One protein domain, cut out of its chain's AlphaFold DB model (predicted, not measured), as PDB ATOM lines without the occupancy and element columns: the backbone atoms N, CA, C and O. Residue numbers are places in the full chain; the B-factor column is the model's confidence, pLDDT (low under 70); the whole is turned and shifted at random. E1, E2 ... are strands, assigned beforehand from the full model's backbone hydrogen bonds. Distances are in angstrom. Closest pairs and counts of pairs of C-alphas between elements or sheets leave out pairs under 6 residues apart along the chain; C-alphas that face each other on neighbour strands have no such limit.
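Overview. This is residues 3 to 34 and 42 to 73 of the 90 residues of an uncharacterized protein of Arundo donax (UniProt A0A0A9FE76). Two separate sheets make an open, C-shaped frame with an empty middle: the bent hairpin of E2 and E3, with short E1 beside the first residues of E2, is one arm, and the hairpin of E4 and E5 is the other. Residues 20 to 25, at the tip of the first arm, stick out. The printed part has 64 residues, no named helix and five named strands, E1 to E5 along the chain; the class is all strand. One sheet has the order E1, E2, E3 and the other E4, E5, both antiparallel. The whole is loose, with a radius of gyration of the C-alphas of 15.2 A and spans of 39 by 27 by 22 A.

Arrangement. E1, residues 3 to 5, E2, residues 11 to 20, and E3, residues 25 to 30, form a meander, each strand the antiparallel neighbour of the one before. E2, the inner strand, bends by 67 degrees at residue 17. Its pairing is staggered: residues 11 to 13 pair with E1, residues 14 to 20 with E3. In the hairpin of E1 and E2, N 4 and O 12 are 2.8 A apart, within hydrogen-bond range; in that of E2 and E3, N 27 and O 18 are 2.8 A apart. E4, residues 52 to 58, and E5, residues 65 to 71, form an antiparallel hairpin at 156 degrees, with N 66 and O 57 2.8 A apart. E1 and E4 are only just apart, at 8.5 A.

Along the chain. E1, 6.6 A long, begins at C-alpha 3 (36.923, -29.528, -4.896). E2 measures 24.5 A and E3 16.2 A. E4 and E5 each measure 20.3 A; E5 ends at C-alpha 71 (26.291, -23.551, -34.112).

Size, cuts and confidence. The C-alphas farthest apart, those of Asn 31 and Asp 50, are 39.3 A apart. Residues 35 to 41 are not printed; C-alphas 34 and 42 are 22.4 A apart across this cut. Residues 42 to 45 have pLDDT under 70.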
ATOM      1  N   GLU A   3      37.916 -28.448  -4.890       90.38
ATOM      2  CA  GLU A   3      36.923 -29.528  -4.896       90.38
ATOM      3  C   GLU A   3      36.569 -29.894  -6.343       90.38
ATOM      4  O   GLU A   3      36.119 -29.054  -7.123       90.38
ATOM      5  N   VAL A   4      36.742 -31.167  -6.695       88.06
ATOM      6  CA  VAL A   4      36.423 -31.720  -8.013       88.06
ATOM      7  C   VAL A   4      35.254 -32.689  -7.885       88.06
ATOM      8  O   VAL A   4      35.314 -33.662  -7.134       88.06
ATOM      9  N   ARG A   5      34.178 -32.451  -8.645       85.50
ATOM     10  CA  ARG A   5      32.991 -33.322  -8.665       85.50
ATOM     11  C   ARG A   5      32.974 -34.210  -9.891       85.50
ATOM     12  O   ARG A   5      32.752 -33.754 -11.014       85.50
ATOM     13  N   LEU A   6      33.173 -35.497  -9.651       80.56
ATOM     14  CA  LEU A   6      33.259 -36.508 -10.692       80.56
ATOM     15  C   LEU A   6      31.868 -37.036 -11.088       80.56
ATOM     16  O   LEU A   6      30.885 -36.820 -10.374       80.56
ATOM     17  N   PRO A   7      31.742 -37.759 -12.221       77.44
ATOM     18  CA  PRO A   7      30.459 -38.301 -12.680       77.44
ATOM     19  C   PRO A   7      29.746 -39.211 -11.669       77.44
ATOM     20  O   PRO A   7      28.522 -39.295 -11.684       77.44
ATOM     21  N   ASN A   8      30.494 -39.837 -10.755       77.75
ATOM     22  CA  ASN A   8      29.968 -40.657  -9.658       77.75
ATOM     23  C   ASN A   8      29.337 -39.834  -8.509       77.75
ATOM     24  O   ASN A   8      28.970 -40.414  -7.489       77.75
ATOM     25  N   LYS A   9      29.227 -38.503  -8.660       75.06
ATOM     26  CA  LYS A   9      28.719 -37.538  -7.667       75.06
ATOM     27  C   LYS A   9      29.546 -37.444  -6.381       75.06
ATOM     28  O   LYS A   9      29.114 -36.793  -5.435       75.06
ATOM     29  N   LYS A  10      30.728 -38.061  -6.336       79.31
ATOM     30  CA  LYS A  10      31.646 -37.928  -5.207       79.31
ATOM     31  C   LYS A  10      32.483 -36.663  -5.382       79.31
ATOM     32  O   LYS A  10      32.913 -36.339  -6.494       79.31
ATOM     33  N   GLY A  11      32.678 -35.947  -4.278       82.62
ATOM     34  CA  GLY A  11      33.637 -34.854  -4.182       82.62
ATOM     35  C   GLY A  11      35.030 -35.423  -3.939       82.62
ATOM     36  O   GLY A  11      35.208 -36.289  -3.084       82.62
ATOM     37  N   HIS A  12      35.998 -34.966  -4.719       86.31
ATOM     38  CA  HIS A  12      37.403 -35.323  -4.596       86.31
ATOM     39  C   HIS A  12      38.216 -34.056  -4.370       86.31
ATOM     40  O   HIS A  12      37.890 -32.994  -4.899       86.31
ATOM     41  N   ILE A  13      39.277 -34.169  -3.580       91.38
ATOM     42  CA  ILE A  13      40.221 -33.075  -3.385       91.38
ATOM     43  C   ILE A  13      41.251 -33.134  -4.508       91.38
ATOM     44  O   ILE A  13      41.878 -34.172  -4.720       91.38
ATOM     45  N   GLY A  14      41.396 -32.017  -5.212       93.31
ATOM     46  CA  GLY A  14      42.424 -31.799  -6.208       93.31
ATOM     47  C   GLY A  14      43.467 -30.773  -5.770       93.31
ATOM     48  O   GLY A  14      43.174 -29.819  -5.029       93.31
ATOM     49  N   SER A  15      44.680 -30.971  -6.275       95.69
ATOM     50  CA  SER A  15      45.822 -30.071  -6.133       95.69
ATOM     51  C   SER A  15      46.020 -29.300  -7.433       95.69
ATOM     52  O   SER A  15      46.062 -29.889  -8.510       95.69
ATOM     53  N   LEU A  16      46.126 -27.974  -7.347       96.38
ATOM     54  CA  LEU A  16      46.500 -27.153  -8.498       96.38
ATOM     55  C   LEU A  16      47.974 -27.422  -8.819       96.38
ATOM     56  O   LEU A  16      48.824 -27.136  -7.978       96.38
ATOM     57  N   VAL A  17      48.263 -27.949 -10.009       97.25
ATOM     58  CA  VAL A  17      49.644 -28.252 -10.429       97.25
ATOM     59  C   VAL A  17      50.196 -27.213 -11.400       97.25
ATOM     60  O   VAL A  17      51.393 -26.942 -11.397       97.25
ATOM     61  N   HIS A  18      49.333 -26.598 -12.208       96.88
ATOM     62  CA  HIS A  18      49.721 -25.556 -13.155       96.88
ATOM     63  C   HIS A  18      48.530 -24.655 -13.492       96.88
ATOM     64  O   HIS A  18      47.381 -25.101 -13.448       96.88
ATOM     65  N   TYR A  19      48.792 -23.400 -13.848       97.25
ATOM     66  CA  TYR A  19      47.792 -22.499 -14.409       97.25
ATOM     67  C   TYR A  19      48.443 -21.500 -15.361       97.25
ATOM     68  O   TYR A  19      49.592 -21.107 -15.166       97.25
ATOM     69  N   ASP A  20      47.670 -21.062 -16.349       97.38
ATOM     70  CA  ASP A  20      48.022 -19.981 -17.257       97.38
ATOM     71  C   ASP A  20      46.865 -18.974 -17.296       97.38
ATOM     72  O   ASP A  20      45.748 -19.289 -17.719       97.38
ATOM     73  N   LEU A  21      47.129 -17.755 -16.816       96.00
ATOM     74  CA  LEU A  21      46.133 -16.681 -16.765       96.00
ATOM     75  C   LEU A  21      45.858 -16.059 -18.135       96.00
ATOM     76  O   LEU A  21      44.777 -15.511 -18.331       96.00
ATOM     77  N   HIS A  22      46.801 -16.141 -19.074       96.56
ATOM     78  CA  HIS A  22      46.614 -15.640 -20.432       96.56
ATOM     79  C   HIS A  22      45.560 -16.468 -21.171       96.56
ATOM     80  O   HIS A  22      44.684 -15.909 -21.830       96.56
ATOM     81  N   TYR A  23      45.595 -17.791 -20.997       93.69
ATOM     82  CA  TYR A  23      44.608 -18.705 -21.583       93.69
ATOM     83  C   TYR A  23      43.409 -18.997 -20.670       93.69
ATOM     84  O   TYR A  23      42.453 -19.629 -21.113       93.69
ATOM     85  N   ASN A  24      43.436 -18.540 -19.413       95.50
ATOM     86  CA  ASN A  24      42.438 -18.852 -18.386       95.50
ATOM     87  C   ASN A  24      42.237 -20.374 -18.195       95.50
ATOM     88  O   ASN A  24      41.113 -20.874 -18.121       95.50
ATOM     89  N   VAL A  25      43.348 -21.120 -18.139       94.94
ATOM     90  CA  VAL A  25      43.367 -22.584 -17.989       94.94
ATOM     91  C   VAL A  25      44.089 -22.974 -16.702       94.94
ATOM     92  O   VAL A  25      45.122 -22.404 -16.356       94.94
ATOM     93  N   ALA A  26      43.567 -23.985 -16.006       95.56
ATOM     94  CA  ALA A  26      44.195 -24.589 -14.837       95.56
ATOM     95  C   ALA A  26      44.232 -26.115 -14.971       95.56
ATOM     96  O   ALA A  26      43.256 -26.739 -15.391       95.56
ATOM     97  N   VAL A  27      45.350 -26.713 -14.569       95.38
ATOM     98  CA  VAL A  27      45.524 -28.161 -14.465       95.38
ATOM     99  C   VAL A  27      45.424 -28.542 -12.994       95.38
ATOM    100  O   VAL A  27      46.185 -28.057 -12.153       95.38
ATOM    101  N   VAL A  28      44.461 -29.408 -12.687       94.44
ATOM    102  CA  VAL A  28      44.195 -29.896 -11.332       94.44
ATOM    103  C   VAL A  28      44.412 -31.401 -11.310       94.44
ATOM    104  O   VAL A  28      43.738 -32.139 -12.026       94.44
ATOM    105  N   GLU A  29      45.343 -31.848 -10.477       93.12
ATOM    106  CA  GLU A  29      45.603 -33.264 -10.243       93.12
ATOM    107  C   GLU A  29      44.643 -33.802  -9.179       93.12
ATOM    108  O   GLU A  29      44.413 -33.162  -8.153       93.12
ATOM    109  N   ILE A  30      44.080 -34.984  -9.426       91.12
ATOM    110  CA  ILE A  30      43.217 -35.713  -8.493       91.12
ATOM    111  C   ILE A  30      43.752 -37.130  -8.311       91.12
ATOM    112  O   ILE A  30      44.305 -37.715  -9.241       91.12
ATOM    113  N   ASN A  31      43.525 -37.713  -7.134       87.00
ATOM    114  CA  ASN A  31      43.887 -39.107  -6.897       87.00
ATOM    115  C   ASN A  31      43.171 -40.045  -7.891       87.00
ATOM    116  O   ASN A  31      41.983 -39.831  -8.179       87.00
ATOM    117  N   PRO A  32      43.845 -41.110  -8.371       81.69
ATOM    118  CA  PRO A  32      43.239 -42.096  -9.257       81.69
ATOM    119  C   PRO A  32      41.952 -42.677  -8.667       81.69
ATOM    120  O   PRO A  32      41.869 -42.957  -7.470       81.69
ATOM    121  N   PHE A  33      40.943 -42.896  -9.510       79.88
ATOM    122  CA  PHE A  33      39.695 -43.530  -9.094       79.88
ATOM    123  C   PHE A  33      39.147 -44.471 -10.182       79.88
ATOM    124  O   PHE A  33      39.306 -44.196 -11.377       79.88
ATOM    125  N   PRO A  34      38.475 -45.578  -9.806       80.50
ATOM    126  CA  PRO A  34      37.912 -46.513 -10.774       80.50
ATOM    127  C   PRO A  34      36.842 -45.865 -11.658       80.50
ATOM    128  O   PRO A  34      35.957 -45.161 -11.170       80.50
ATOM    129  N   ASP A  42      42.284 -36.288 -29.326       69.19
ATOM    130  CA  ASP A  42      43.161 -36.910 -30.327       69.19
ATOM    131  C   ASP A  42      43.051 -36.282 -31.723       69.19
ATOM    132  O   ASP A  42      43.880 -36.547 -32.588       69.19
ATOM    133  N   HIS A  43      42.074 -35.404 -31.931       63.53
ATOM    134  CA  HIS A  43      41.927 -34.636 -33.152       63.53
ATOM    135  C   HIS A  43      41.978 -33.153 -32.804       63.53
ATOM    136  O   HIS A  43      41.125 -32.650 -32.069       63.53
ATOM    137  N   HIS A  44      42.952 -32.440 -33.376       64.25
ATOM    138  CA  HIS A  44      42.915 -30.983 -33.493       64.25
ATOM    139  C   HIS A  44      41.751 -30.606 -34.424       64.25
ATOM    140  O   HIS A  44      41.940 -30.274 -35.591       64.25
ATOM    141  N   MET A  45      40.523 -30.749 -33.933       66.44
ATOM    142  CA  MET A  45      39.322 -30.505 -34.708       66.44
ATOM    143  C   MET A  45      39.044 -29.006 -34.674       66.44
ATOM    144  O   MET A  45      38.473 -28.478 -33.723       66.44
ATOM    145  N   GLN A  46      39.500 -28.309 -35.712       71.62
ATOM    146  CA  GLN A  46      39.002 -26.972 -36.000       71.62
ATOM    147  C   GLN A  46      37.572 -27.126 -36.514       71.62
ATOM    148  O   GLN A  46      37.327 -27.815 -37.505       71.62
ATOM    149  N   PHE A  47      36.619 -26.523 -35.813       77.50
ATOM    150  CA  PHE A  47      35.254 -26.431 -36.304       77.50
ATOM    151  C   PHE A  47      35.182 -25.274 -37.297       77.50
ATOM    152  O   PHE A  47      35.567 -24.153 -36.969       77.50
ATOM    153  N   GLY A  48      34.710 -25.550 -38.513       79.12
ATOM    154  CA  GLY A  48      34.385 -24.494 -39.467       79.12
ATOM    155  C   GLY A  48      33.122 -23.731 -39.052       79.12
ATOM    156  O   GLY A  48      32.407 -24.181 -38.143       79.12
ATOM    157  N   PRO A  49      32.802 -22.629 -39.751       80.94
ATOM    158  CA  PRO A  49      31.526 -21.940 -39.588       80.94
ATOM    159  C   PRO A  49      30.372 -22.925 -39.781       80.94
ATOM    160  O   PRO A  49      30.512 -23.933 -40.477       80.94
ATOM    161  N   ASP A  50      29.244 -22.662 -39.131       85.88
ATOM    162  CA  ASP A  50      28.026 -23.476 -39.219       85.88
ATOM    163  C   ASP A  50      28.137 -24.919 -38.677       85.88
ATOM    164  O   ASP A  50      27.183 -25.705 -38.739       85.88
ATOM    165  N   SER A  51      29.269 -25.279 -38.061       88.69
ATOM    166  CA  SER A  51      29.439 -26.580 -37.408       88.69
ATOM    167  C   SER A  51      28.498 -26.723 -36.213       88.69
ATOM    168  O   SER A  51      28.458 -25.865 -35.327       88.69
ATOM    169  N   LYS A  52      27.789 -27.854 -36.131       93.06
ATOM    170  CA  LYS A  52      27.013 -28.220 -34.937       93.06
ATOM    171  C   LYS A  52      27.959 -28.627 -33.812       93.06
ATOM    172  O   LYS A  52      28.760 -29.543 -33.976       93.06
ATOM    173  N   VAL A  53      27.809 -27.993 -32.656       91.25
ATOM    174  CA  VAL A  53      28.625 -28.245 -31.464       91.25
ATOM    175  C   VAL A  53      27.754 -28.466 -30.233       91.25
ATOM    176  O   VAL A  53      26.583 -28.082 -30.199       91.25
ATOM    177  N   VAL A  54      28.333 -29.098 -29.211       93.69
ATOM    178  CA  VAL A  54      27.708 -29.288 -27.897       93.69
ATOM    179  C   VAL A  54      28.647 -28.742 -26.831       93.69
ATOM    180  O   VAL A  54      29.767 -29.225 -26.680       93.69
ATOM    181  N   ALA A  55      28.179 -27.762 -26.064       92.75
ATOM    182  CA  ALA A  55      28.864 -27.304 -24.867       92.75
ATOM    183  C   ALA A  55      28.407 -28.158 -23.680       92.75
ATOM    184  O   ALA A  55      27.216 -28.212 -23.366       92.75
ATOM    185  N   VAL A  56      29.356 -28.830 -23.028       91.81
ATOM    186  CA  VAL A  56      29.111 -29.648 -21.836       91.81
ATOM    187  C   VAL A  56      29.705 -28.944 -20.626       91.81
ATOM    188  O   VAL A  56      30.869 -28.559 -20.626       91.81
ATOM    189  N   GLY A  57      28.909 -28.805 -19.574       90.25
ATOM    190  CA  GLY A  57      29.331 -28.223 -18.308       90.25
ATOM    191  C   GLY A  57      28.761 -28.999 -17.132       90.25
ATOM    192  O   GLY A  57      27.905 -29.872 -17.287       90.25
ATOM    193  N   ARG A  58      29.215 -28.685 -15.922       86.75
ATOM    194  CA  ARG A  58      28.660 -29.264 -14.697       86.75
ATOM    195  C   ARG A  58      28.265 -28.150 -13.749       86.75
ATOM    196  O   ARG A  58      29.062 -27.264 -13.464       86.75
ATOM    197  N   TRP A  59      27.038 -28.207 -13.247       84.62
ATOM    198  CA  TRP A  59      26.596 -27.273 -12.223       84.62
ATOM    199  C   TRP A  59      27.366 -27.556 -10.935       84.62
ATOM    200  O   TRP A  59      27.252 -28.660 -10.397       84.62
ATOM    201  N   PHE A  60      28.117 -26.573 -10.430       74.88
ATOM    202  CA  PHE A  60      29.012 -26.768  -9.287       74.88
ATOM    203  C   PHE A  60      28.257 -27.328  -8.073       74.88
ATOM    204  O   PHE A  60      28.499 -28.468  -7.693       74.88
ATOM    205  N   ASN A  61      27.246 -26.614  -7.562       78.25
ATOM    206  CA  ASN A  61      26.523 -26.974  -6.329       78.25
ATOM    207  C   ASN A  61      25.778 -28.321  -6.352       78.25
ATOM    208  O   ASN A  61      25.700 -28.969  -5.315       78.25
ATOM    209  N   SER A  62      25.238 -28.760  -7.493       78.69
ATOM    210  CA  SER A  62      24.446 -29.999  -7.598       78.69
ATOM    211  C   SER A  62      25.226 -31.157  -8.217       78.69
ATOM    212  O   SER A  62      24.766 -32.298  -8.196       78.69
ATOM    213  N   GLY A  63      26.378 -30.878  -8.830       78.06
ATOM    214  CA  GLY A  63      27.121 -31.851  -9.620       78.06
ATOM    215  C   GLY A  63      26.364 -32.331 -10.862       78.06
ATOM    216  O   GLY A  63      26.797 -33.302 -11.481       78.06
ATOM    217  N   ARG A  64      25.247 -31.701 -11.246       85.19
ATOM    218  CA  ARG A  64      24.446 -32.103 -12.410       85.19
ATOM    219  C   ARG A  64      25.197 -31.785 -13.703       85.19
ATOM    220  O   ARG A  64      25.632 -30.652 -13.902       85.19
ATOM    221  N   LEU A  65      25.335 -32.785 -14.576       87.94
ATOM    222  CA  LEU A  65      25.856 -32.593 -15.929       87.94
ATOM    223  C   LEU A  65      24.827 -31.816 -16.757       87.94
ATOM    224  O   LEU A  65      23.630 -32.101 -16.696       87.94
ATOM    225  N   MET A  66      25.295 -30.827 -17.505       91.44
ATOM    226  CA  MET A  66      24.496 -29.985 -18.384       91.44
ATOM    227  C   MET A  66      25.095 -30.025 -19.779       91.44
ATOM    228  O   MET A  66      26.315 -30.075 -19.932       91.44
ATOM    229  N   ALA A  67      24.231 -29.993 -20.782       95.38
ATOM    230  CA  ALA A  67      24.629 -29.894 -22.170       95.38
ATOM    231  C   ALA A  67      23.682 -28.935 -22.887       95.38
ATOM    232  O   ALA A  67      22.477 -28.950 -22.633       95.38
ATOM    233  N   THR A  68      24.236 -28.121 -23.774       96.50
ATOM    234  CA  THR A  68      23.476 -27.318 -24.731       96.50
ATOM    235  C   THR A  68      24.107 -27.475 -26.105       96.50
ATOM    236  O   THR A  68      25.325 -27.629 -26.208       96.50
ATOM    237  N   SER A  69      23.293 -27.480 -27.154       96.81
ATOM    238  CA  SER A  69      23.773 -27.511 -28.533       96.81
ATOM    239  C   SER A  69      23.768 -26.112 -29.136       96.81
ATOM    240  O   SER A  69      23.011 -25.236 -28.722       96.81
ATOM    241  N   GLY A  70      24.631 -25.908 -30.119       95.06
ATOM    242  CA  GLY A  70      24.749 -24.644 -30.823       95.06
ATOM    243  C   GLY A  70      25.430 -24.806 -32.169       95.06
ATOM    244  O   GLY A  70      25.765 -25.916 -32.593       95.06
ATOM    245  N   ILE A  71      25.613 -23.672 -32.828       94.75
ATOM    246  CA  ILE A  71      26.291 -23.551 -34.112       94.75
ATOM    247  C   ILE A  71      27.517 -22.662 -33.899       94.75
ATOM    248  O   ILE A  71      27.439 -21.674 -33.169       94.75
ATOM    249  N   VAL A  72      28.652 -23.029 -34.492       90.81
ATOM    250  CA  VAL A  72      29.869 -22.208 -34.465       90.81
ATOM    251  C   VAL A  72      29.647 -20.938 -35.279       90.81
ATOM    252  O   VAL A  72      29.344 -21.010 -36.466       90.81
ATOM    253  N   THR A  73      29.801 -19.785 -34.624       88.06
ATOM    254  CA  THR A  73      29.596 -18.461 -35.234       88.06
ATOM    255  C   THR A  73      30.893 -17.744 -35.596       88.06
ATOM    256  O   THR A  73      30.828 -16.673 -36.187       88.06
TER     257      THR A  73